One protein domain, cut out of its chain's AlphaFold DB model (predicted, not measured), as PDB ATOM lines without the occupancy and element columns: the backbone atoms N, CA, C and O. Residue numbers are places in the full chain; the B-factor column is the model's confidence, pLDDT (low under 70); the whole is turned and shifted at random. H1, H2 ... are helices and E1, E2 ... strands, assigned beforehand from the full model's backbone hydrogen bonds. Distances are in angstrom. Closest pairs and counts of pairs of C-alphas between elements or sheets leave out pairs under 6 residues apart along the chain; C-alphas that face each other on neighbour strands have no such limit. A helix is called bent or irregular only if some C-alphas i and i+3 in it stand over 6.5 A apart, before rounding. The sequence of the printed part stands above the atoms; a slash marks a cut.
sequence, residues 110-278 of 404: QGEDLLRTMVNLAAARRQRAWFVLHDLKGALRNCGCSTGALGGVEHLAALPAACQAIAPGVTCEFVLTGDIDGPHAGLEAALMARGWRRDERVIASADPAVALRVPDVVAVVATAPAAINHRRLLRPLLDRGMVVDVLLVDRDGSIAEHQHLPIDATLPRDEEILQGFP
ATOM      1  N   GLN A 110      18.671   6.553 -41.416       84.38
ATOM      2  CA  GLN A 110      18.650   6.732 -39.949       84.38
ATOM      3  C   GLN A 110      17.762   7.900 -39.486       84.38
ATOM      4  O   GLN A 110      17.563   8.067 -38.280       84.38
ATOM      5  N   GLY A 111      17.247   8.722 -40.405       89.62
ATOM      6  CA  GLY A 111      16.479   9.920 -40.073       89.62
ATOM      7  C   GLY A 111      15.312   9.644 -39.123       89.62
ATOM      8  O   GLY A 111      15.235  10.250 -38.054       89.62
ATOM      9  N   GLU A 112      14.434   8.695 -39.458       92.00
ATOM     10  CA  GLU A 112      13.247   8.402 -38.640       92.00
ATOM     11  C   GLU A 112      13.596   7.867 -37.242       92.00
ATOM     12  O   GLU A 112      13.048   8.334 -36.238       92.00
ATOM     13  N   ASP A 113      14.539   6.929 -37.155       91.25
ATOM     14  CA  ASP A 113      14.970   6.342 -35.882       91.25
ATOM     15  C   ASP A 113      15.573   7.400 -34.950       91.25
ATOM     16  O   ASP A 113      15.264   7.436 -33.752       91.25
ATOM     17  N   LEU A 114      16.417   8.287 -35.489       92.25
ATOM     18  CA  LEU A 114      17.021   9.365 -34.712       92.25
ATOM     19  C   LEU A 114      15.971  10.399 -34.294       92.25
ATOM     20  O   LEU A 114      15.964  10.811 -33.134       92.25
ATOM     21  N   LEU A 115      15.043  10.763 -35.188       96.44
ATOM     22  CA  LEU A 115      13.928  11.654 -34.869       96.44
ATOM     23  C   LEU A 115      13.110  11.111 -33.690       96.44
ATOM     24  O   LEU A 115      12.922  11.806 -32.690       96.44
ATOM     25  N   ARG A 116      12.676   9.846 -33.767       96.88
ATOM     26  CA  ARG A 116      11.924   9.182 -32.690       96.88
ATOM     27  C   ARG A 116      12.721   9.135 -31.396       96.88
ATOM     28  O   ARG A 116      12.169   9.420 -30.335       96.88
ATOM     29  N   THR A 117      14.007   8.801 -31.477       95.75
ATOM     30  CA  THR A 117      14.894   8.746 -30.310       95.75
ATOM     31  C   THR A 117      14.965  10.099 -29.612       95.75
ATOM     32  O   THR A 117      14.705  10.180 -28.412       95.75
ATOM     33  N   MET A 118      15.248  11.169 -30.357       96.94
ATOM     34  CA  MET A 118      15.415  12.509 -29.795       96.94
ATOM     35  C   MET A 118      14.116  13.061 -29.210       96.94
ATOM     36  O   MET A 118      14.122  13.583 -28.095       96.94
ATOM     37  N   VAL A 119      12.989  12.892 -29.906       97.81
ATOM     38  CA  VAL A 119      11.682  13.371 -29.429       97.81
ATOM     39  C   VAL A 119      11.230  12.608 -28.178       97.81
ATOM     40  O   VAL A 119      10.802  13.223 -27.199       97.81
ATOM     41  N   ASN A 120      11.386  11.281 -28.144       97.62
ATOM     42  CA  ASN A 120      11.063  10.487 -26.953       97.62
ATOM     43  C   ASN A 120      11.976  10.824 -25.769       97.62
ATOM     44  O   ASN A 120      11.520  10.866 -24.624       97.62
ATOM     45  N   LEU A 121      13.258  11.093 -26.029       96.88
ATOM     46  CA  LEU A 121      14.206  11.493 -24.996       96.88
ATOM     47  C   LEU A 121      13.848  12.861 -24.406       96.88
ATOM     48  O   LEU A 121      13.845  13.013 -23.182       96.88
ATOM     49  N   ALA A 122      13.470  13.819 -25.257       97.19
ATOM     50  CA  ALA A 122      12.955  15.118 -24.835       97.19
ATOM     51  C   ALA A 122      11.713  14.964 -23.942       97.19
ATOM     52  O   ALA A 122      11.642  15.575 -22.873       97.19
ATOM     53  N   ALA A 123      10.778  14.083 -24.324       96.44
ATOM     54  CA  ALA A 123       9.586  13.763 -23.535       96.44
ATOM     55  C   ALA A 123       9.942  13.214 -22.152       96.44
ATOM     56  O   ALA A 123       9.493  13.740 -21.131       96.44
ATOM     57  N   ALA A 124      10.781  12.178 -22.117       96.62
ATOM     58  CA  ALA A 124      11.177  11.503 -20.889       96.62
ATOM     59  C   ALA A 124      11.896  12.452 -19.919       96.62
ATOM     60  O   ALA A 124      11.675  12.393 -18.708       96.62
ATOM     61  N   ARG A 125      12.722  13.359 -20.452       96.19
ATOM     62  CA  ARG A 125      13.499  14.332 -19.672       96.19
ATOM     63  C   ARG A 125      12.760  15.648 -19.413       96.19
ATOM     64  O   ARG A 125      13.271  16.483 -18.674       96.19
ATOM     65  N   ARG A 126      11.554  15.835 -19.966       95.31
ATOM     66  CA  ARG A 126      10.788  17.099 -19.924       95.31
ATOM     67  C   ARG A 126      11.599  18.299 -20.437       95.31
ATOM     68  O   ARG A 126      11.530  19.391 -19.867       95.31
ATOM     69  N   GLN A 127      12.373  18.062 -21.491       96.56
ATOM     70  CA  GLN A 127      13.202  19.045 -22.187       96.56
ATOM     71  C   GLN A 127      12.485  19.550 -23.442       96.56
ATOM     72  O   GLN A 127      11.537  18.928 -23.926       96.56
ATOM     73  N   ARG A 128      12.945  20.684 -23.976       97.12
ATOM     74  CA  ARG A 128      12.496  21.197 -25.279       97.12
ATOM     75  C   ARG A 128      13.415  20.645 -26.364       97.12
ATOM     76  O   ARG A 128      14.628  20.653 -26.172       97.12
ATOM     77  N   ALA A 129      12.864  20.197 -27.485       97.94
ATOM     78  CA  ALA A 129      13.656  19.774 -28.638       97.94
ATOM     79  C   ALA A 129      13.738  20.927 -29.645       97.94
ATOM     80  O   ALA A 129      12.710  21.414 -30.100       97.94
ATOM     81  N   TRP A 130      14.939  21.381 -29.976       98.06
ATOM     82  CA  TRP A 130      15.170  22.422 -30.974       98.06
ATOM     83  C   TRP A 130      15.786  21.808 -32.219       98.06
ATOM     84  O   TRP A 130      16.790  21.116 -32.128       98.06
ATOM     85  N   PHE A 131      15.191  22.086 -33.366       97.69
ATOM     86  CA  PHE A 131      15.611  21.658 -34.688       97.69
ATOM     87  C   PHE A 131      16.119  22.894 -35.419       97.69
ATOM     88  O   PHE A 131      15.328  23.769 -35.769       97.69
ATOM     89  N   VAL A 132      17.428  23.002 -35.606       96.94
ATOM     90  CA  VAL A 132      18.066  24.150 -36.251       96.94
ATOM     91  C   VAL A 132      18.531  23.746 -37.645       96.94
ATOM     92  O   VAL A 132      19.323  22.819 -37.804       96.94
ATOM     93  N   LEU A 133      18.029  24.449 -38.657       94.94
ATOM     94  CA  LEU A 133      18.459  24.329 -40.046       94.94
ATOM     95  C   LEU A 133      19.223  25.595 -40.441       94.94
ATOM     96  O   LEU A 133      18.745  26.713 -40.224       94.94
ATOM     97  N   HIS A 134      20.406  25.423 -41.022       93.44
ATOM     98  CA  HIS A 134      21.247  26.518 -41.492       93.44
ATOM     99  C   HIS A 134      21.518  26.404 -42.990       93.44
ATOM    100  O   HIS A 134      21.900  25.330 -43.452       93.44
ATOM    101  N   ASP A 135      21.371  27.519 -43.710       91.31
ATOM    102  CA  ASP A 135      21.780  27.670 -45.111       91.31
ATOM    103  C   ASP A 135      21.229  26.558 -46.028       91.31
ATOM    104  O   ASP A 135      21.993  25.798 -46.622       91.31
ATOM    105  N   LEU A 136      19.900  26.448 -46.168       89.81
ATOM    106  CA  LEU A 136      19.280  25.501 -47.115       89.81
ATOM    107  C   LEU A 136      19.576  25.879 -48.579       89.81
ATOM    108  O   LEU A 136      19.678  24.996 -49.431       89.81
ATOM    109  N   LYS A 137      19.751  27.177 -48.868       87.38
ATOM    110  CA  LYS A 137      20.148  27.725 -50.178       87.38
ATOM    111  C   LYS A 137      19.296  27.205 -51.338       87.38
ATOM    112  O   LYS A 137      19.818  26.853 -52.397       87.38
ATOM    113  N   GLY A 138      17.984  27.128 -51.121       84.69
ATOM    114  CA  GLY A 138      17.004  26.706 -52.118       84.69
ATOM    115  C   GLY A 138      17.008  25.217 -52.432       84.69
ATOM    116  O   GLY A 138      16.371  24.793 -53.385       84.69
ATOM    117  N   ALA A 139      17.726  24.386 -51.689       82.88
ATOM    118  CA  ALA A 139      17.818  22.984 -52.047       82.88
ATOM    119  C   ALA A 139      16.480  22.254 -51.775       82.88
ATOM    120  O   ALA A 139      16.115  21.956 -50.639       82.88
ATOM    121  N   LEU A 140      15.728  21.989 -52.851       82.75
ATOM    122  CA  LEU A 140      14.372  21.436 -52.783       82.75
ATOM    123  C   LEU A 140      14.344  19.916 -52.616       82.75
ATOM    124  O   LEU A 140      13.505  19.400 -51.887       82.75
ATOM    125  N   ARG A 141      15.225  19.173 -53.294       79.25
ATOM    126  CA  ARG A 141      15.181  17.703 -53.327       79.25
ATOM    127  C   ARG A 141      16.559  17.075 -53.171       79.25
ATOM    128  O   ARG A 141      17.576  17.685 -53.497       79.25
ATOM    129  N   ASN A 142      16.579  15.841 -52.677       74.88
ATOM    130  CA  ASN A 142      17.776  15.006 -52.701       74.88
ATOM    131  C   ASN A 142      17.949  14.341 -54.077       74.88
ATOM    132  O   ASN A 142      17.015  14.272 -54.868       74.88
ATOM    133  N   CYS A 143      19.151  13.829 -54.354       62.06
ATOM    134  CA  CYS A 143      19.449  13.122 -55.601       62.06
ATOM    135  C   CYS A 143      18.693  11.794 -55.774       62.06
ATOM    136  O   CYS A 143      18.751  11.222 -56.851       62.06
ATOM    137  N   GLY A 144      18.008  11.277 -54.748       59.97
ATOM    138  CA  GLY A 144      17.235  10.027 -54.805       59.97
ATOM    139  C   GLY A 144      18.049   8.741 -55.028       59.97
ATOM    140  O   GLY A 144      17.623   7.666 -54.612       59.97
ATOM    141  N   CYS A 145      19.271   8.827 -55.572       53.56
ATOM    142  CA  CYS A 145      20.106   7.685 -55.969       53.56
ATOM    143  C   CYS A 145      20.553   6.769 -54.814       53.56
ATOM    144  O   CYS A 145      21.105   5.697 -55.057       53.56
ATOM    145  N   SER A 146      20.368   7.170 -53.554       54.94
ATOM    146  CA  SER A 146      20.631   6.307 -52.400       54.94
ATOM    147  C   SER A 146      19.774   6.703 -51.201       54.94
ATOM    148  O   SER A 146      19.510   7.878 -50.971       54.94
ATOM    149  N   THR A 147      19.412   5.732 -50.365       51.94
ATOM    150  CA  THR A 147      18.716   5.961 -49.082       51.94
ATOM    151  C   THR A 147      19.543   6.745 -48.055       51.94
ATOM    152  O   THR A 147      19.014   7.110 -47.014       51.94
ATOM    153  N   GLY A 148      20.832   6.996 -48.325       54.03
ATOM    154  CA  GLY A 148      21.677   7.912 -47.549       54.03
ATOM    155  C   GLY A 148      21.977   9.232 -48.268       54.03
ATOM    156  O   GLY A 148      22.804  10.016 -47.793       54.03
ATOM    157  N   ALA A 149      21.337   9.495 -49.413       69.75
ATOM    158  CA  ALA A 149      21.276  10.835 -49.969       69.75
ATOM    159  C   ALA A 149      20.525  11.726 -48.982       69.75
ATOM    160  O   ALA A 149      19.454  11.366 -48.497       69.75
ATOM    161  N   LEU A 150      21.123  12.872 -48.669       80.50
ATOM    162  CA  LEU A 150      20.514  13.816 -47.757       80.50
ATOM    163  C   LEU A 150      19.685  14.829 -48.541       80.50
ATOM    164  O   LEU A 150      20.120  15.303 -49.592       80.50
ATOM    165  N   GLY A 151      18.523  15.169 -48.005       84.44
ATOM    166  CA  GLY A 151      17.689  16.285 -48.408       84.44
ATOM    167  C   GLY A 151      16.274  15.909 -48.795       84.44
ATOM    168  O   GLY A 151      15.831  14.788 -48.557       84.44
ATOM    169  N   GLY A 152      15.585  16.867 -49.406       87.38
ATOM    170  CA  GLY A 152      14.143  16.820 -49.623       87.38
ATOM    171  C   GLY A 152      13.432  17.758 -48.661       87.38
ATOM    172  O   GLY A 152      13.321  17.486 -47.463       87.38
ATOM    173  N   VAL A 153      12.956  18.883 -49.186       90.94
ATOM    174  CA  VAL A 153      12.199  19.872 -48.420       90.94
ATOM    175  C   VAL A 153      10.870  19.291 -47.935       90.94
ATOM    176  O   VAL A 153      10.398  19.663 -46.868       90.94
ATOM    177  N   GLU A 154      10.305  18.310 -48.637       92.38
ATOM    178  CA  GLU A 154       9.123  17.569 -48.196       92.38
ATOM    179  C   GLU A 154       9.348  16.840 -46.865       92.38
ATOM    180  O   GLU A 154       8.413  16.685 -46.078       92.38
ATOM    181  N   HIS A 155      10.585  16.426 -46.578       94.25
ATOM    182  CA  HIS A 155      10.931  15.805 -45.305       94.25
ATOM    183  C   HIS A 155      11.045  16.854 -44.198       94.25
ATOM    184  O   HIS A 155      10.482  16.674 -43.119       94.25
ATOM    185  N   LEU A 156      11.708  17.984 -44.476       95.56
ATOM    186  CA  LEU A 156      11.793  19.130 -43.559       95.56
ATOM    187  C   LEU A 156      10.401  19.669 -43.193       95.56
ATOM    188  O   LEU A 156      10.112  19.932 -42.026       95.56
ATOM    189  N   ALA A 157       9.532  19.792 -44.194       96.44
ATOM    190  CA  ALA A 157       8.140  20.203 -44.087       96.44
ATOM    191  C   ALA A 157       7.323  19.309 -43.144       96.44
ATOM    192  O   ALA A 157       6.499  19.809 -42.381       96.44
ATOM    193  N   ALA A 158       7.575  17.999 -43.167       97.38
ATOM    194  CA  ALA A 158       6.841  17.026 -42.367       97.38
ATOM    195  C   ALA A 158       7.313  16.932 -40.905       97.38
ATOM    196  O   ALA A 158       6.569  16.421 -40.063       97.38
ATOM    197  N   LEU A 159       8.525  17.407 -40.575       97.69
ATOM    198  CA  LEU A 159       9.111  17.241 -39.237       97.69
ATOM    199  C   LEU A 159       8.227  17.770 -38.091       97.69
ATOM    200  O   LEU A 159       8.099  17.053 -37.093       97.69
ATOM    201  N   PRO A 160       7.583  18.951 -38.189       98.00
ATOM    202  CA  PRO A 160       6.744  19.462 -37.104       98.00
ATOM    203  C   PRO A 160       5.547  18.562 -36.793       98.00
ATOM    204  O   PRO A 160       5.337  18.187 -35.636       98.00
ATOM    205  N   ALA A 161       4.816  18.127 -37.823       97.38
ATOM    206  CA  ALA A 161       3.704  17.191 -37.667       97.38
ATOM    207  C   ALA A 161       4.179  15.821 -37.153       97.38
ATOM    208  O   ALA A 161       3.538  15.223 -36.286       97.38
ATOM    209  N   ALA A 162       5.331  15.345 -37.633       97.38
ATOM    210  CA  ALA A 162       5.927  14.088 -37.191       97.38
ATOM    211  C   ALA A 162       6.289  14.112 -35.699       97.38
ATOM    212  O   ALA A 162       5.956  13.179 -34.970       97.38
ATOM    213  N   CYS A 163       6.911  15.190 -35.218       97.81
ATOM    214  CA  CYS A 163       7.247  15.346 -33.803       97.81
ATOM    215  C   CYS A 163       5.995  15.370 -32.923       97.81
ATOM    216  O   CYS A 163       5.950  14.679 -31.901       97.81
ATOM    217  N   GLN A 164       4.958  16.095 -33.355       96.38
ATOM    218  CA  GLN A 164       3.673  16.134 -32.660       96.38
ATOM    219  C   GLN A 164       3.023  14.746 -32.586       96.38
ATOM    220  O   GLN A 164       2.438  14.401 -31.562       96.38
ATOM    221  N   ALA A 165       3.137  13.934 -33.641       97.06
ATOM    222  CA  ALA A 165       2.617  12.568 -33.660       97.06
ATOM    223  C   ALA A 165       3.425  11.607 -32.769       97.06
ATOM    224  O   ALA A 165       2.842  10.718 -32.150       97.06
ATOM    225  N   ILE A 166       4.750  11.774 -32.689       97.19
ATOM    226  CA  ILE A 166       5.625  10.937 -31.852       97.19
ATOM    227  C   ILE A 166       5.369  11.199 -30.365       97.19
ATOM    228  O   ILE A 166       5.183  10.251 -29.602       97.19
ATOM    229  N   ALA A 167       5.359  12.467 -29.942       96.06
ATOM    230  CA  ALA A 167       5.137  12.836 -28.547       96.06
ATOM    231  C   ALA A 167       4.379  14.175 -28.431       96.06
ATOM    232  O   ALA A 167       5.005  15.226 -28.284       96.06
ATOM    233  N   PRO A 168       3.030  14.155 -28.397       93.38
ATOM    234  CA  PRO A 168       2.198  15.365 -28.427       93.38
ATOM    235  C   PRO A 168       2.434  16.385 -27.302       93.38
ATOM    236  O   PRO A 168       2.019  17.534 -27.417       93.38
ATOM    237  N   GLY A 169       3.032  15.953 -26.187       91.19
ATOM    238  CA  GLY A 169       3.323  16.794 -25.021       91.19
ATOM    239  C   GLY A 169       4.718  17.425 -25.019       91.19
ATOM    240  O   GLY A 169       5.044  18.145 -24.076       91.19
ATOM    241  N   VAL A 170       5.553  17.140 -26.023       94.88
ATOM    242  CA  VAL A 170       6.899  17.715 -26.141       94.88
ATOM    243  C   VAL A 170       6.840  19.009 -26.929       94.88
ATOM    244  O   VAL A 170       6.329  19.050 -28.044       94.88
ATOM    245  N   THR A 171       7.439  20.064 -26.388       96.31
ATOM    246  CA  THR A 171       7.661  21.295 -27.144       96.31
ATOM    247  C   THR A 171       8.825  21.101 -28.113       96.31
ATOM    248  O   THR A 171       9.978  20.987 -27.684       96.31
ATOM    249  N   CYS A 172       8.508  21.078 -29.405       97.75
ATOM    250  CA  CYS A 172       9.479  21.036 -30.493       97.75
ATOM    251  C   CYS A 172       9.538  22.400 -31.189       97.75
ATOM    252  O   CYS A 172       8.508  22.960 -31.557       97.75
ATOM    253  N   GLU A 173      10.742  22.937 -31.345       97.81
ATOM    254  CA  GLU A 173      11.018  24.255 -31.905       97.81
ATOM    255  C   GLU A 173      11.777  24.097 -33.223       97.81
ATOM    256  O   GLU A 173      12.841  23.491 -33.228       97.81
ATOM    257  N   PHE A 174      11.269  24.646 -34.325       98.19
ATOM    258  CA  PHE A 174      11.871  24.501 -35.655       98.19
ATOM    259  C   PHE A 174      12.394  25.849 -36.140       98.19
ATOM    260  O   PHE A 174      11.615  26.768 -36.395       98.19
ATOM    261  N   VAL A 175      13.715  25.986 -36.221       97.94
ATOM    262  CA  VAL A 175      14.400  27.265 -36.409       97.94
ATOM    263  C   VAL A 175      15.209  27.269 -37.700       97.94
ATOM    264  O   VAL A 175      16.034  26.392 -37.939       97.94
ATOM    265  N   LEU A 176      14.984  28.297 -38.511       96.94
ATOM    266  CA  LEU A 176      15.694  28.582 -39.750       96.94
ATOM    267  C   LEU A 176      16.767  29.648 -39.509       96.94
ATOM    268  O   LEU A 176      16.507  30.698 -38.918       96.94
ATOM    269  N   THR A 177      17.972  29.430 -40.021       95.12
ATOM    270  CA  THR A 177      19.092  30.382 -39.948       95.12
ATOM    271  C   THR A 177      19.794  30.485 -41.303       95.12
ATOM    272  O   THR A 177      19.748  29.552 -42.098       95.12
ATOM    273  N   GLY A 178      20.427  31.628 -41.581       92.75
ATOM    274  CA  GLY A 178      21.107  31.842 -42.864       92.75
ATOM    275  C   GLY A 178      20.156  31.961 -44.062       92.75
ATOM    276  O   GLY A 178      18.991  32.342 -43.891       92.75
ATOM    277  N   ASP A 179      20.663  31.656 -45.256       92.38
ATOM    278  CA  ASP A 179      19.941  31.722 -46.533       92.38
ATOM    279  C   ASP A 179      19.139  30.440 -46.789       92.38
ATOM    280  O   ASP A 179      19.697  29.365 -47.017       92.38
ATOM    281  N   ILE A 180      17.811  30.549 -46.741       93.19
ATOM    282  CA  ILE A 180      16.907  29.418 -46.966       93.19
ATOM    283  C   ILE A 180      16.452  29.345 -48.421       93.19
ATOM    284  O   ILE A 180      16.438  28.255 -48.987       93.19
ATOM    285  N   ASP A 181      16.122  30.484 -49.023       90.50
ATOM    286  CA  ASP A 181      15.528  30.560 -50.357       90.50
ATOM    287  C   ASP A 181      16.535  30.244 -51.464       90.50
ATOM    288  O   ASP A 181      16.195  29.546 -52.419       90.50
ATOM    289  N   GLY A 182      17.780  30.727 -51.353       86.06
ATOM    290  CA  GLY A 182      18.747  30.669 -52.445       86.06
ATOM    291  C   GLY A 182      18.109  31.074 -53.791       86.06
ATOM    292  O   GLY A 182      17.552  32.168 -53.892       86.06
ATOM    293  N   PRO A 183      18.155  30.220 -54.833       79.19
ATOM    294  CA  PRO A 183      17.510  30.497 -56.120       79.19
ATOM    295  C   PRO A 183      15.980  30.297 -56.142       79.19
ATOM    296  O   PRO A 183      15.334  30.769 -57.075       79.19
ATOM    297  N   HIS A 184      15.384  29.629 -55.149       82.38
ATOM    298  CA  HIS A 184      13.943  29.358 -55.086       82.38
ATOM    299  C   HIS A 184      13.264  30.270 -54.058       82.38
ATOM    300  O   HIS A 184      13.065  29.902 -52.900       82.38
ATOM    301  N   ALA A 185      12.888  31.475 -54.492       86.31
ATOM    302  CA  ALA A 185      12.203  32.444 -53.639       86.31
ATOM    303  C   ALA A 185      10.908  31.871 -53.025       86.31
ATOM    304  O   ALA A 185      10.111  31.231 -53.713       86.31
ATOM    305  N   GLY A 186      10.672  32.149 -51.738       91.75
ATOM    306  CA  GLY A 186       9.462  31.726 -51.023       91.75
ATOM    307  C   GLY A 186       9.548  30.353 -50.347       91.75
ATOM    308  O   GLY A 186       8.576  29.937 -49.711       91.75
ATOM    309  N   LEU A 187      10.692  29.668 -50.424       91.75
ATOM    310  CA  LEU A 187      10.950  28.413 -49.716       91.75
ATOM    311  C   LEU A 187      10.893  28.587 -48.195       91.75
ATOM    312  O   LEU A 187      10.274  27.782 -47.498       91.75
ATOM    313  N   GLU A 188      11.466  29.674 -47.685       95.25
ATOM    314  CA  GLU A 188      11.382  30.059 -46.281       95.25
ATOM    315  C   GLU A 188       9.927  30.223 -45.847       95.25
ATOM    316  O   GLU A 188       9.499  29.612 -44.869       95.25
ATOM    317  N   ALA A 189       9.142  30.992 -46.604       97.00
ATOM    318  CA  ALA A 189       7.733  31.219 -46.300       97.00
ATOM    319  C   ALA A 189       6.930  29.904 -46.306       97.00
ATOM    320  O   ALA A 189       6.085  29.690 -45.433       97.00
ATOM    321  N   ALA A 190       7.223  28.996 -47.242       96.12
ATOM    322  CA  ALA A 190       6.571  27.692 -47.333       96.12
ATOM    323  C   ALA A 190       6.902  26.769 -46.148       96.12
ATOM    324  O   ALA A 190       6.011  26.069 -45.654       96.12
ATOM    325  N   LEU A 191       8.151  26.780 -45.669       96.88
ATOM    326  CA  LEU A 191       8.557  26.078 -44.448       96.88
ATOM    327  C   LEU A 191       7.935  26.723 -43.205       96.88
ATOM    328  O   LEU A 191       7.457  26.018 -42.313       96.88
ATOM    329  N   MET A 192       7.876  28.055 -43.147       97.62
ATOM    330  CA  MET A 192       7.266  28.769 -42.024       97.62
ATOM    331  C   MET A 192       5.775  28.464 -41.877       97.62
ATOM    332  O   MET A 192       5.294  28.251 -40.763       97.62
ATOM    333  N   ALA A 193       5.053  28.330 -42.993       97.44
ATOM    334  CA  ALA A 193       3.659  27.884 -42.998       97.44
ATOM    335  C   ALA A 193       3.458  26.478 -42.390       97.44
ATOM    336  O   ALA A 193       2.339  26.119 -42.030       97.44
ATOM    337  N   ARG A 194       4.536  25.696 -42.242       97.38
ATOM    338  CA  ARG A 194       4.545  24.339 -41.674       97.38
ATOM    339  C   ARG A 194       5.120  24.263 -40.263       97.38
ATOM    340  O   ARG A 194       5.324  23.170 -39.751       97.38
ATOM    341  N   GLY A 195       5.347  25.403 -39.612       97.12
ATOM    342  CA  GLY A 195       5.775  25.467 -38.211       97.12
ATOM    343  C   GLY A 195       7.258  25.770 -38.004       97.12
ATOM    344  O   GLY A 195       7.702  25.837 -36.855       97.12
ATOM    345  N   TRP A 196       8.016  25.999 -39.079       98.06
ATOM    346  CA  TRP A 196       9.351  26.589 -38.983       98.06
ATOM    347  C   TRP A 196       9.276  28.096 -38.700       98.06
ATOM    348  O   TRP A 196       8.258  28.745 -38.939       98.06
ATOM    349  N   ARG A 197      10.352  28.689 -38.180       98.06
ATOM    350  CA  ARG A 197      10.432  30.137 -37.929       98.06
ATOM    351  C   ARG A 197      11.870  30.636 -37.847       98.06
ATOM    352  O   ARG A 197      12.799  29.848 -37.712       98.06
ATOM    353  N   ARG A 198      12.047  31.954 -37.811       97.31
ATOM    354  CA  ARG A 198      13.265  32.597 -37.296       97.31
ATOM    355  C   ARG A 198      13.143  32.773 -35.775       97.31
ATOM    356  O   ARG A 198      12.059  33.083 -35.282       97.31
ATOM    357  N   ASP A 199      14.227  32.566 -35.033       96.31
ATOM    358  CA  ASP A 199      14.270  32.742 -33.574       96.31
ATOM    359  C   ASP A 199      15.590  33.417 -33.185       96.31
ATOM    360  O   ASP A 199      16.663  32.895 -33.475       96.31
ATOM    361  N   GLU A 200      15.514  34.576 -32.533       94.69
ATOM    362  CA  GLU A 200      16.681  35.394 -32.165       94.69
ATOM    363  C   GLU A 200      17.613  34.719 -31.149       94.69
ATOM    364  O   GLU A 200      18.778  35.092 -31.023       94.69
ATOM    365  N   ARG A 201      17.132  33.677 -30.458       95.44
ATOM    366  CA  ARG A 201      17.947  32.875 -29.536       95.44
ATOM    367  C   ARG A 201      18.888  31.915 -30.262       95.44
ATOM    368  O   ARG A 201      19.690  31.253 -29.601       95.44
ATOM    369  N   VAL A 202      18.793  31.815 -31.590       96.75
ATOM    370  CA  VAL A 202      19.726  31.071 -32.439       96.75
ATOM    371  C   VAL A 202      20.387  32.038 -33.416       96.75
ATOM    372  O   VAL A 202      19.764  32.508 -34.364       96.75
ATOM    373  N   ILE A 203      21.666  32.334 -33.191       95.81
ATOM    374  CA  ILE A 203      22.385  33.378 -33.932       95.81
ATOM    375  C   ILE A 203      23.373  32.749 -34.905       95.81
ATOM    376  O   ILE A 203      24.271  32.029 -34.485       95.81
ATOM    377  N   ALA A 204      23.276  33.076 -36.192       94.69
ATOM    378  CA  ALA A 204      24.338  32.796 -37.156       94.69
ATOM    379  C   ALA A 204      25.362  33.943 -37.154       94.69
ATOM    380  O   ALA A 204      24.980  35.099 -37.332       94.69
ATOM    381  N   SER A 205      26.646  33.650 -36.921       94.31
ATOM    382  CA  SER A 205      27.695  34.675 -36.818       94.31
ATOM    383  C   SER A 205      29.042  34.212 -37.372       94.31
ATOM    384  O   SER A 205      29.491  33.094 -37.105       94.31
ATOM    385  N   ALA A 206      29.724  35.121 -38.075       91.50
ATOM    386  CA  ALA A 206      31.122  34.961 -38.479       91.50
ATOM    387  C   ALA A 206      32.095  35.214 -37.312       91.50
ATOM    388  O   ALA A 206      33.239  34.774 -37.359       91.50
ATOM    389  N   ASP A 207      31.625  35.882 -36.254       91.56
ATOM    390  CA  ASP A 207      32.321  36.040 -34.976       91.56
ATOM    391  C   ASP A 207      31.498  35.352 -33.868       91.56
ATOM    392  O   ASP A 207      30.669  35.981 -33.191       91.56
ATOM    393  N   PRO A 208      31.630  34.021 -33.723       90.75
ATOM    394  CA  PRO A 208      30.859  33.277 -32.739       90.75
ATOM    395  C   PRO A 208      31.252  33.604 -31.297       90.75
ATOM    396  O   PRO A 208      30.416  33.451 -30.413       90.75
ATOM    397  N   ALA A 209      32.473  34.088 -31.048       89.25
ATOM    398  CA  ALA A 209      32.899  34.553 -29.729       89.25
ATOM    399  C   ALA A 209      31.984  35.687 -29.242       89.25
ATOM    400  O   ALA A 209      31.316  35.574 -28.213       89.25
ATOM    401  N   VAL A 210      31.829  36.740 -30.051       90.88
ATOM    402  CA  VAL A 210      30.912  37.845 -29.729       90.88
ATOM    403  C   VAL A 210      29.477  37.353 -29.523       90.88
ATOM    404  O   VAL A 210      28.843  37.723 -28.533       90.88
ATOM    405  N   ALA A 211      28.974  36.500 -30.417       92.19
ATOM    406  CA  ALA A 211      27.599  36.007 -30.351       92.19
ATOM    407  C   ALA A 211      27.326  35.150 -29.101       92.19
ATOM    408  O   ALA A 211      26.239  35.220 -28.531       92.19
ATOM    409  N   LEU A 212      28.313  34.390 -28.619       91.06
ATOM    410  CA  LEU A 212      28.188  33.565 -27.412       91.06
ATOM    411  C   LEU A 212      28.046  34.388 -26.121       91.06
ATOM    412  O   LEU A 212      27.594  33.849 -25.107       91.06
ATOM    413  N   ARG A 213      28.407  35.677 -26.142       91.25
ATOM    414  CA  ARG A 213      28.240  36.594 -25.002       91.25
ATOM    415  C   ARG A 213      26.852  37.220 -24.923       91.25
ATOM    416  O   ARG A 213      26.532  37.832 -23.905       91.25
ATOM    417  N   VAL A 214      26.039  37.089 -25.970       90.25
ATOM    418  CA  VAL A 214      24.672  37.614 -25.976       90.25
ATOM    419  C   VAL A 214      23.839  36.834 -24.942       90.25
ATOM    420  O   VAL A 214      23.825  35.598 -24.976       90.25
ATOM    421  N   PRO A 215      23.176  37.523 -23.992       88.69
ATOM    422  CA  PRO A 215      22.295  36.876 -23.023       88.69
ATOM    423  C   PRO A 215      21.175  36.087 -23.707       88.69
ATOM    424  O   PRO A 215      20.757  36.428 -24.808       88.69
ATOM    425  N   ASP A 216      20.697  35.028 -23.052       88.12
ATOM    426  CA  ASP A 216      19.541  34.221 -23.482       88.12
ATOM    427  C   ASP A 216      19.665  33.512 -24.848       88.12
ATOM    428  O   ASP A 216      18.730  32.835 -25.289       88.12
ATOM    429  N   VAL A 217      20.836  33.576 -25.490       92.75
ATOM    430  CA  VAL A 217      21.152  32.763 -26.668       92.75
ATOM    431  C   VAL A 217      21.245  31.294 -26.279       92.75
ATOM    432  O   VAL A 217      22.041  30.897 -25.417       92.75
ATOM    433  N   VAL A 218      20.443  30.489 -26.974       94.44
ATOM    434  CA  VAL A 218      20.419  29.029 -26.880       94.44
ATOM    435  C   VAL A 218      21.578  28.446 -27.682       94.44
ATOM    436  O   VAL A 218      22.324  27.619 -27.163       94.44
ATOM    437  N   ALA A 219      21.760  28.900 -28.925       95.62
ATOM    438  CA  ALA A 219      22.771  28.366 -29.829       95.62
ATOM    439  C   ALA A 219      23.359  29.437 -30.761       95.62
ATOM    440  O   ALA A 219      22.685  30.382 -31.163       95.62
ATOM    441  N   VAL A 220      24.625  29.268 -31.130       95.56
ATOM    442  CA  VAL A 220      25.338  30.105 -32.096       95.56
ATOM    443  C   VAL A 220      25.807  29.224 -33.238       95.56
ATOM    444  O   VAL A 220      26.597  28.313 -33.021       95.56
ATOM    445  N   VAL A 221      25.348  29.503 -34.449       94.12
ATOM    446  CA  VAL A 221      25.802  28.850 -35.673       94.12
ATOM    447  C   VAL A 221      27.028  29.592 -36.199       94.12
ATOM    448  O   VAL A 221      26.948  30.766 -36.562       94.12
ATOM    449  N   ALA A 222      28.180  28.925 -36.229       91.75
ATOM    450  CA  ALA A 222      29.405  29.502 -36.773       91.75
ATOM    451  C   ALA A 222      29.339  29.557 -38.306       91.75
ATOM    452  O   ALA A 222      29.354  28.517 -38.958       91.75
ATOM    453  N   THR A 223      29.327  30.756 -38.890       89.50
ATOM    454  CA  THR A 223      29.350  30.939 -40.358       89.50
ATOM    455  C   THR A 223      30.764  31.138 -40.910       89.50
ATOM    456  O   THR A 223      30.945  31.370 -42.102       89.50
ATOM    457  N   ALA A 224      31.776  31.071 -40.043       83.19
ATOM    458  CA  ALA A 224      33.192  31.101 -40.386       83.19
ATOM    459  C   ALA A 224      33.967  30.117 -39.486       83.19
ATOM    460  O   ALA A 224      33.494  29.792 -38.391       83.19
ATOM    461  N   PRO A 225      35.153  29.634 -39.910       78.69
ATOM    462  CA  PRO A 225      35.981  28.766 -39.082       78.69
ATOM    463  C   PRO A 225      36.277  29.398 -37.720       78.69
ATOM    464  O   PRO A 225      36.869  30.471 -37.633       78.69
ATOM    465  N   ALA A 226      35.889  28.703 -36.652       75.56
ATOM    466  CA  ALA A 226      36.110  29.143 -35.284       75.56
ATOM    467  C   ALA A 226      36.732  28.020 -34.452       75.56
ATOM    468  O   ALA A 226      36.109  26.983 -34.176       75.56
ATOM    469  N   ALA A 227      37.967  28.256 -34.015       75.12
ATOM    470  CA  ALA A 227      38.651  27.435 -33.031       75.12
ATOM    471  C   ALA A 227      38.140  27.808 -31.633       75.12
ATOM    472  O   ALA A 227      38.868  28.395 -30.853       75.12
ATOM    473  N   ILE A 228      36.872  27.527 -31.332       76.25
ATOM    474  CA  ILE A 228      36.257  27.757 -30.016       76.25
ATOM    475  C   ILE A 228      35.580  26.461 -29.587       76.25
ATOM    476  O   ILE A 228      34.781  25.910 -30.343       76.25
ATOM    477  N   ASN A 229      35.862  25.954 -28.390       76.19
ATOM    478  CA  ASN A 229      35.124  24.809 -27.862       76.19
ATOM    479  C   ASN A 229      34.041  25.289 -26.894       76.19
ATOM    480  O   ASN A 229      34.329  25.624 -25.749       76.19
ATOM    481  N   HIS A 230      32.794  25.353 -27.361       83.06
ATOM    482  CA  HIS A 230      31.684  25.837 -26.552       83.06
ATOM    483  C   HIS A 230      30.413  25.030 -26.825       83.06
ATOM    484  O   HIS A 230      30.049  24.800 -27.973       83.06
ATOM    485  N   ARG A 231      29.689  24.651 -25.763       84.06
ATOM    486  CA  ARG A 231      28.500  23.778 -25.832       84.06
ATOM    487  C   ARG A 231      27.349  24.344 -26.671       84.06
ATOM    488  O   ARG A 231      26.586  23.590 -27.248       84.06
ATOM    489  N   ARG A 232      27.233  25.673 -26.715       90.38
ATOM    490  CA  ARG A 232      26.259  26.417 -27.541       90.38
ATOM    491  C   ARG A 232      26.699  26.657 -28.989       90.38
ATOM    492  O   ARG A 232      25.941  27.255 -29.737       90.38
ATOM    493  N   LEU A 233      27.914  26.268 -29.375       90.00
ATOM    494  CA  LEU A 233      28.432  26.522 -30.718       90.00
ATOM    495  C   LEU A 233      28.067  25.371 -31.662       90.00
ATOM    496  O   LEU A 233      28.589  24.267 -31.524       90.00
ATOM    497  N   LEU A 234      27.222  25.657 -32.646       90.69
ATOM    498  CA  LEU A 234      26.875  24.760 -33.741       90.69
ATOM    499  C   LEU A 234      27.799  25.024 -34.926       90.69
ATOM    500  O   LEU A 234      28.100  26.174 -35.261       90.69
ATOM    501  N   ARG A 235      28.243  23.951 -35.572       86.12
ATOM    502  CA  ARG A 235      29.102  24.016 -36.752       86.12
ATOM    503  C   ARG A 235      28.343  23.427 -37.933       86.12
ATOM    504  O   ARG A 235      28.182  22.209 -37.959       86.12
ATOM    505  N   PRO A 236      27.905  24.255 -38.896       80.88
ATOM    506  CA  PRO A 236      27.303  23.760 -40.123       80.88
ATOM    507  C   PRO A 236      28.213  22.725 -40.777       80.88
ATOM    508  O   PRO A 236      29.397  22.973 -41.011       80.88
ATOM    509  N   LEU A 237      27.661  21.546 -41.035       73.62
ATOM    510  CA  LEU A 237      28.417  20.416 -41.575       73.62
ATOM    511  C   LEU A 237      28.460  20.416 -43.099       73.62
ATOM    512  O   LEU A 237      29.387  19.873 -43.697       73.62
ATOM    513  N   LEU A 238      27.443  21.010 -43.718       68.56
ATOM    514  CA  LEU A 238      27.259  21.058 -45.154       68.56
ATOM    515  C   LEU A 238      26.928  22.486 -45.558       68.56
ATOM    516  O   LEU A 238      26.084  23.136 -44.942       68.56
ATOM    517  N   ASP A 239      27.566  22.938 -46.628       58.91
ATOM    518  CA  ASP A 239      27.078  24.073 -47.392       58.91
ATOM    519  C   ASP A 239      25.840  23.585 -48.166       58.91
ATOM    520  O   ASP A 239      25.952  22.591 -48.890       58.91
ATOM    521  N   ARG A 240      24.672  24.234 -48.006       62.19
ATOM    522  CA  ARG A 240      23.345  23.801 -48.529       62.19
ATOM    523  C   ARG A 240      22.646  22.727 -47.674       62.19
ATOM    524  O   ARG A 240      22.201  21.701 -48.184       62.19
ATOM    525  N   GLY A 241      22.628  22.948 -46.357       59.78
ATOM    526  CA  GLY A 241      22.360  21.984 -45.286       59.78
ATOM    527  C   GLY A 241      21.186  21.024 -45.507       59.78
ATOM    528  O   GLY A 241      20.035  21.431 -45.592       59.78
ATOM    529  N   MET A 242      21.495  19.723 -45.499       79.75
ATOM    530  CA  MET A 242      20.530  18.606 -45.467       79.75
ATOM    531  C   MET A 242      20.674  17.755 -44.200       79.75
ATOM    532  O   MET A 242      20.371  16.560 -44.155       79.75
ATOM    533  N   VAL A 243      21.189  18.404 -43.165       87.81
ATOM    534  CA  VAL A 243      21.299  17.908 -41.802       87.81
ATOM    535  C   VAL A 243      20.690  18.978 -40.916       87.81
ATOM    536  O   VAL A 243      20.972  20.161 -41.097       87.81
ATOM    537  N   VAL A 244      19.856  18.559 -39.975       93.25
ATOM    538  CA  VAL A 244      19.266  19.442 -38.971       93.25
ATOM    539  C   VAL A 244      19.962  19.192 -37.641       93.25
ATOM    540  O   VAL A 244      20.065  18.049 -37.198       93.25
ATOM    541  N   ASP A 245      20.430  20.250 -36.990       94.38
ATOM    542  CA  ASP A 245      20.952  20.167 -35.629       94.38
ATOM    543  C   ASP A 245      19.783  19.995 -34.656       94.38
ATOM    544  O   ASP A 245      18.916  20.863 -34.548       94.38
ATOM    545  N   VAL A 246      19.747  18.868 -33.947       96.38
ATOM    546  CA  VAL A 246      18.730  18.567 -32.937       96.38
ATOM    547  C   VAL A 246      19.333  18.747 -31.555       96.38
ATOM    548  O   VAL A 246      20.221  17.998 -31.144       96.38
ATOM    549  N   LEU A 247      18.828  19.735 -30.827       96.94
ATOM    550  CA  LEU A 247      19.286  20.111 -29.499       96.94
ATOM    551  C   LEU A 247      18.206  19.768 -28.479       96.94
ATOM    552  O   LEU A 247      17.067  20.215 -28.610       96.94
ATOM    553  N   LEU A 248      18.552  19.030 -27.430       97.25
ATOM    554  CA  LEU A 248      17.685  18.949 -26.256       97.25
ATOM    555  C   LEU A 248      18.092  20.049 -25.294       97.25
ATOM    556  O   LEU A 248      19.230  20.077 -24.843       97.25
ATOM    557  N   VAL A 249      17.174  20.962 -25.005       96.00
ATOM    558  CA  VAL A 249      17.444  22.171 -24.229       96.00
ATOM    559  C   VAL A 249      16.730  22.085 -22.887       96.00
ATOM    560  O   VAL A 249      15.519  21.839 -22.815       96.00
ATOM    561  N   ASP A 250      17.502  22.282 -21.822       93.25
ATOM    562  CA  ASP A 250      17.025  22.346 -20.448       93.25
ATOM    563  C   ASP A 250      16.251  23.643 -20.174       93.25
ATOM    564  O   ASP A 250      16.216  24.586 -20.968       93.25
ATOM    565  N   ARG A 251      15.589  23.702 -19.015       87.94
ATOM    566  CA  ARG A 251      14.778  24.868 -18.618       87.94
ATOM    567  C   ARG A 251      15.595  26.148 -18.448       87.94
ATOM    568  O   ARG A 251      15.030  27.228 -18.558       87.94
ATOM    569  N   ASP A 252      16.885  26.010 -18.165       87.25
ATOM    570  CA  ASP A 252      17.839  27.111 -18.027       87.25
ATOM    571  C   ASP A 252      18.450  27.554 -19.370       87.25
ATOM    572  O   ASP A 252      19.292  28.447 -19.393       87.25
ATOM    573  N   GLY A 253      18.032  26.948 -20.488       85.38
ATOM    574  CA  GLY A 253      18.533  27.261 -21.826       85.38
ATOM    575  C   GLY A 253      19.823  26.531 -22.203       85.38
ATOM    576  O   GLY A 253      20.328  26.736 -23.306       85.38
ATOM    577  N   SER A 254      20.360  25.667 -21.335       88.75
ATOM    578  CA  SER A 254      21.555  24.882 -21.649       88.75
ATOM    579  C   SER A 254      21.238  23.681 -22.555       88.75
ATOM    580  O   SER A 254      20.190  23.047 -22.446       88.75
ATOM    581  N   ILE A 255      22.141  23.368 -23.491       93.38
ATOM    582  CA  ILE A 255      21.967  22.270 -24.458       93.38
ATOM    583  C   ILE A 255      22.375  20.944 -23.815       93.38
ATOM    584  O   ILE A 255      23.552  20.609 -23.805       93.38
ATOM    585  N   ALA A 256      21.432  20.165 -23.297       91.31
ATOM    586  CA  ALA A 256      21.665  18.853 -22.702       91.31
ATOM    587  C   ALA A 256      22.297  17.841 -23.672       91.31
ATOM    588  O   ALA A 256      23.232  17.141 -23.289       91.31
ATOM    589  N   GLU A 257      21.804  17.798 -24.908       91.88
ATOM    590  CA  GLU A 257      22.159  16.829 -25.951       91.88
ATOM    591  C   GLU A 257      22.215  17.543 -27.305       91.88
ATOM    592  O   GLU A 257      21.393  18.426 -27.554       91.88
ATOM    593  N   HIS A 258      23.143  17.148 -28.178       91.94
ATOM    594  CA  HIS A 258      23.256  17.658 -29.546       91.94
ATOM    595  C   HIS A 258      23.484  16.488 -30.497       91.94
ATOM    596  O   HIS A 258      24.451  15.745 -30.354       91.94
ATOM    597  N   GLN A 259      22.572  16.322 -31.452       91.06
ATOM    598  CA  GLN A 259      22.643  15.301 -32.488       91.06
ATOM    599  C   GLN A 259      22.435  15.918 -33.867       91.06
ATOM    600  O   GLN A 259      21.748  16.926 -34.018       91.06
ATOM    601  N   HIS A 260      22.991  15.273 -34.884       91.00
ATOM    602  CA  HIS A 260      22.843  15.671 -36.277       91.00
ATOM    603  C   HIS A 260      21.797  14.775 -36.943       91.00
ATOM    604  O   HIS A 260      22.064  13.600 -37.197       91.00
ATOM    605  N   LEU A 261      20.606  15.307 -37.215       92.25
ATOM    606  CA  LEU A 261      19.533  14.582 -37.890       92.25
ATOM    607  C   LEU A 261      19.773  14.572 -39.404       92.25
ATOM    608  O   LEU A 261      19.635  15.626 -40.031       92.25
ATOM    609  N   PRO A 262      20.110  13.420 -40.019       89.38
ATOM    610  CA  PRO A 262      20.125  13.323 -41.469       89.38
ATOM    611  C   PRO A 262      18.703  13.481 -41.999       89.38
ATOM    612  O   PRO A 262      17.795  12.769 -41.570       89.38
ATOM    613  N   ILE A 263      18.521  14.388 -42.953       90.00
ATOM    614  CA  ILE A 263      17.277  14.455 -43.710       90.00
ATOM    615  C   ILE A 263      17.374  13.419 -44.815       90.00
ATOM    616  O   ILE A 263      18.090  13.642 -45.775       90.00
ATOM    617  N   ASP A 264      16.735  12.267 -44.660       86.62
ATOM    618  CA  ASP A 264      16.811  11.169 -45.625       86.62
ATOM    619  C   ASP A 264      15.421  10.585 -45.924       86.62
ATOM    620  O   ASP A 264      14.420  10.961 -45.311       86.62
ATOM    621  N   ALA A 265      15.370   9.639 -46.863       84.62
ATOM    622  CA  ALA A 265      14.128   9.037 -47.345       84.62
ATOM    623  C   ALA A 265      13.345   8.231 -46.288       84.62
ATOM    624  O   ALA A 265      12.214   7.833 -46.562       84.62
ATOM    625  N   THR A 266      13.918   7.962 -45.106       87.81
ATOM    626  CA  THR A 266      13.190   7.292 -44.013       87.81
ATOM    627  C   THR A 266      12.235   8.238 -43.298       87.81
ATOM    628  O   THR A 266      11.265   7.792 -42.697       87.81
ATOM    629  N   LEU A 267      12.476   9.550 -43.369       92.44
ATOM    630  CA  LEU A 267      11.605  10.533 -42.742       92.44
ATOM    631  C   LEU A 267      10.241  10.612 -43.447       92.44
ATOM    632  O   LEU A 267      10.147  10.390 -44.658       92.44
ATOM    633  N   PRO A 268       9.176  11.006 -42.724       93.94
ATOM    634  CA  PRO A 268       7.887  11.300 -43.341       93.94
ATOM    635  C   PRO A 268       8.011  12.430 -44.366       93.94
ATOM    636  O   PRO A 268       8.984  13.185 -44.361       93.94
ATOM    637  N   ARG A 269       7.022  12.530 -45.257       93.12
ATOM    638  CA  ARG A 269       7.023  13.454 -46.395       93.12
ATOM    639  C   ARG A 269       5.714  14.230 -46.440       93.12
ATOM    640  O   ARG A 269       4.647  13.635 -46.311       93.12
ATOM    641  N   ASP A 270       5.813  15.531 -46.660       94.62
ATOM    642  CA  ASP A 270       4.709  16.408 -47.040       94.62
ATOM    643  C   ASP A 270       4.932  16.846 -48.492       94.62
ATOM    644  O   ASP A 270       5.681  17.779 -48.764       94.62
ATOM    645  N   GLU A 271       4.309  16.134 -49.431       90.06
ATOM    646  CA  GLU A 271       4.451  16.388 -50.873       90.06
ATOM    647  C   GLU A 271       3.767  17.694 -51.317       90.06
ATOM    648  O   GLU A 271       4.070  18.213 -52.393       90.06
ATOM    649  N   GLU A 272       2.855  18.259 -50.517       92.25
ATOM    650  CA  GLU A 272       2.127  19.477 -50.894       92.25
ATOM    651  C   GLU A 272       3.063  20.682 -50.987       92.25
ATOM    652  O   GLU A 272       2.823  21.584 -51.789       92.25
ATOM    653  N   ILE A 273       4.162  20.694 -50.221       92.38
ATOM    654  CA  ILE A 273       5.131  21.795 -50.284       92.38
ATOM    655  C   ILE A 273       5.723  21.942 -51.688       92.38
ATOM    656  O   ILE A 273       5.944  23.060 -52.147       92.38
ATOM    657  N   LEU A 274       5.923  20.828 -52.400       86.81
ATOM    658  CA  LEU A 274       6.542  20.816 -53.725       86.81
ATOM    659  C   LEU A 274       5.635  21.424 -54.801       86.81
ATOM    660  O   LEU A 274       6.126  21.832 -55.850       86.81
ATOM    661  N   GLN A 275       4.327  21.530 -54.551       86.81
ATOM    662  CA  GLN A 275       3.383  22.149 -55.487       86.81
ATOM    663  C   GLN A 275       3.610  23.662 -55.621       86.81
ATOM    664  O   GLN A 275       3.277  24.240 -56.653       86.81
ATOM    665  N   GLY A 276       4.208  24.298 -54.605       85.88
ATOM    666  CA  GLY A 276       4.576  25.716 -54.634       85.88
ATOM    667  C   GLY A 276       5.825  26.026 -55.464       85.88
ATOM    668  O   GLY A 276       6.082  27.193 -55.747       85.88
ATOM    669  N   PHE A 277       6.582  25.003 -55.875       84.94
ATOM    670  CA  PHE A 277       7.869  25.145 -56.560       84.94
ATOM    671  C   PHE A 277       7.870  24.348 -57.874       84.94
ATOM    672  O   PHE A 277       8.468  23.271 -57.955       84.94
ATOM    673  N   PRO A 278       7.169  24.843 -58.916       70.12
ATOM    674  CA  PRO A 278       7.095  24.159 -60.208       70.12
ATOM    675  C   PRO A 278       8.459  24.113 -60.912       70.12
ATOM    676  O   PRO A 278       8.795  23.106 -61.533       70.12
TER     677      PRO A 278
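Overview. This is residues 110 to 278 of the 404 residues of the protein "Cytochrome_C554 domain-containing protein" of Planctomycetes bacterium (UniProt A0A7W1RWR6). A strongly twisted sheet of four strands, E2 E1 E5 E6, has the helices H1 and H2 over one face, while a small sheet, E3 and E4 with H4, stands partly face to face with it as a loose sandwich. H3 and H5 lie near one end of H2. The printed part has 169 residues, with elements in the order H1 E1 H2 E2 H3 E3 H4 E4 E5 E6 H5; the large sheet is mixed, the small one parallel. The class is mixed, helices and strands, with 82 residues, under half, in named elements. The whole is compact, with a radius of gyration of the C-alphas of 15.2 A and spans of 43 by 36 by 28 A.

Arrangement. Start at H1, residues 111 to 125, on the sheet at a height of 9.0 A, along E5, residues 243 to 249. E1, residues 128 to 134, is antiparallel to E5; look at N 130 and O 247, 2.8 A. H2, residues 153 to 166, is on the same face, at a height of 10.1 A, which gives two layers, helices on one face of a sheet. H1 and H2 touch, closest at C-alphas 119 and 163, 6.5 A, at 37 degrees, only just steep, the same way. E2, residues 172 to 177, is parallel to E1, with N 175 and O 131 2.8 A apart; E1, H2, E2 form a strand-helix-strand unit, parallel neighbour strands with a helix between, its crossover right-handed. H3, residues 187 to 192, only grazes the sheet. E3, residues 202 to 205, is parallel to E4, residues 219 to 222, with N 221 and O 203 2.7 A apart; with H4, residues 208 to 212, they form a second right-handed unit. E5 and E6, residues 255 to 262, are a hairpin; N 246 and O 259 are 2.8 A apart. H5, residues 271 to 276, touches H2, closest at C-alphas 271 and 154, 5.5 A. In H1, H3 and H4 every O i to N i+4 pair is within hydrogen-bond range; in H2 8 of 10, in H5 0 of 2, though 3 of 3 O i to N i+3 pairs.

Along the chain. Find C-alpha 111 at (16.479, 9.920, -40.073); H1 runs 21.1 A from there. H2, 19.9 A long, is irregular: C-alphas 157 and 160 are 7.2 A apart. E6 is 19.3 A long, E1 19.2 A. H5 ends at C-alpha 276, (4.576, 25.716, -54.634).

Size, cuts and confidence. The C-alphas of Cys 145 and Pro 215, the two farthest apart, are 44.1 A apart. The printed part has no cut. The long links are E1 to H2 and E4 to E5. Residues 143 to 149 and 238 to 241 have pLDDT under 70.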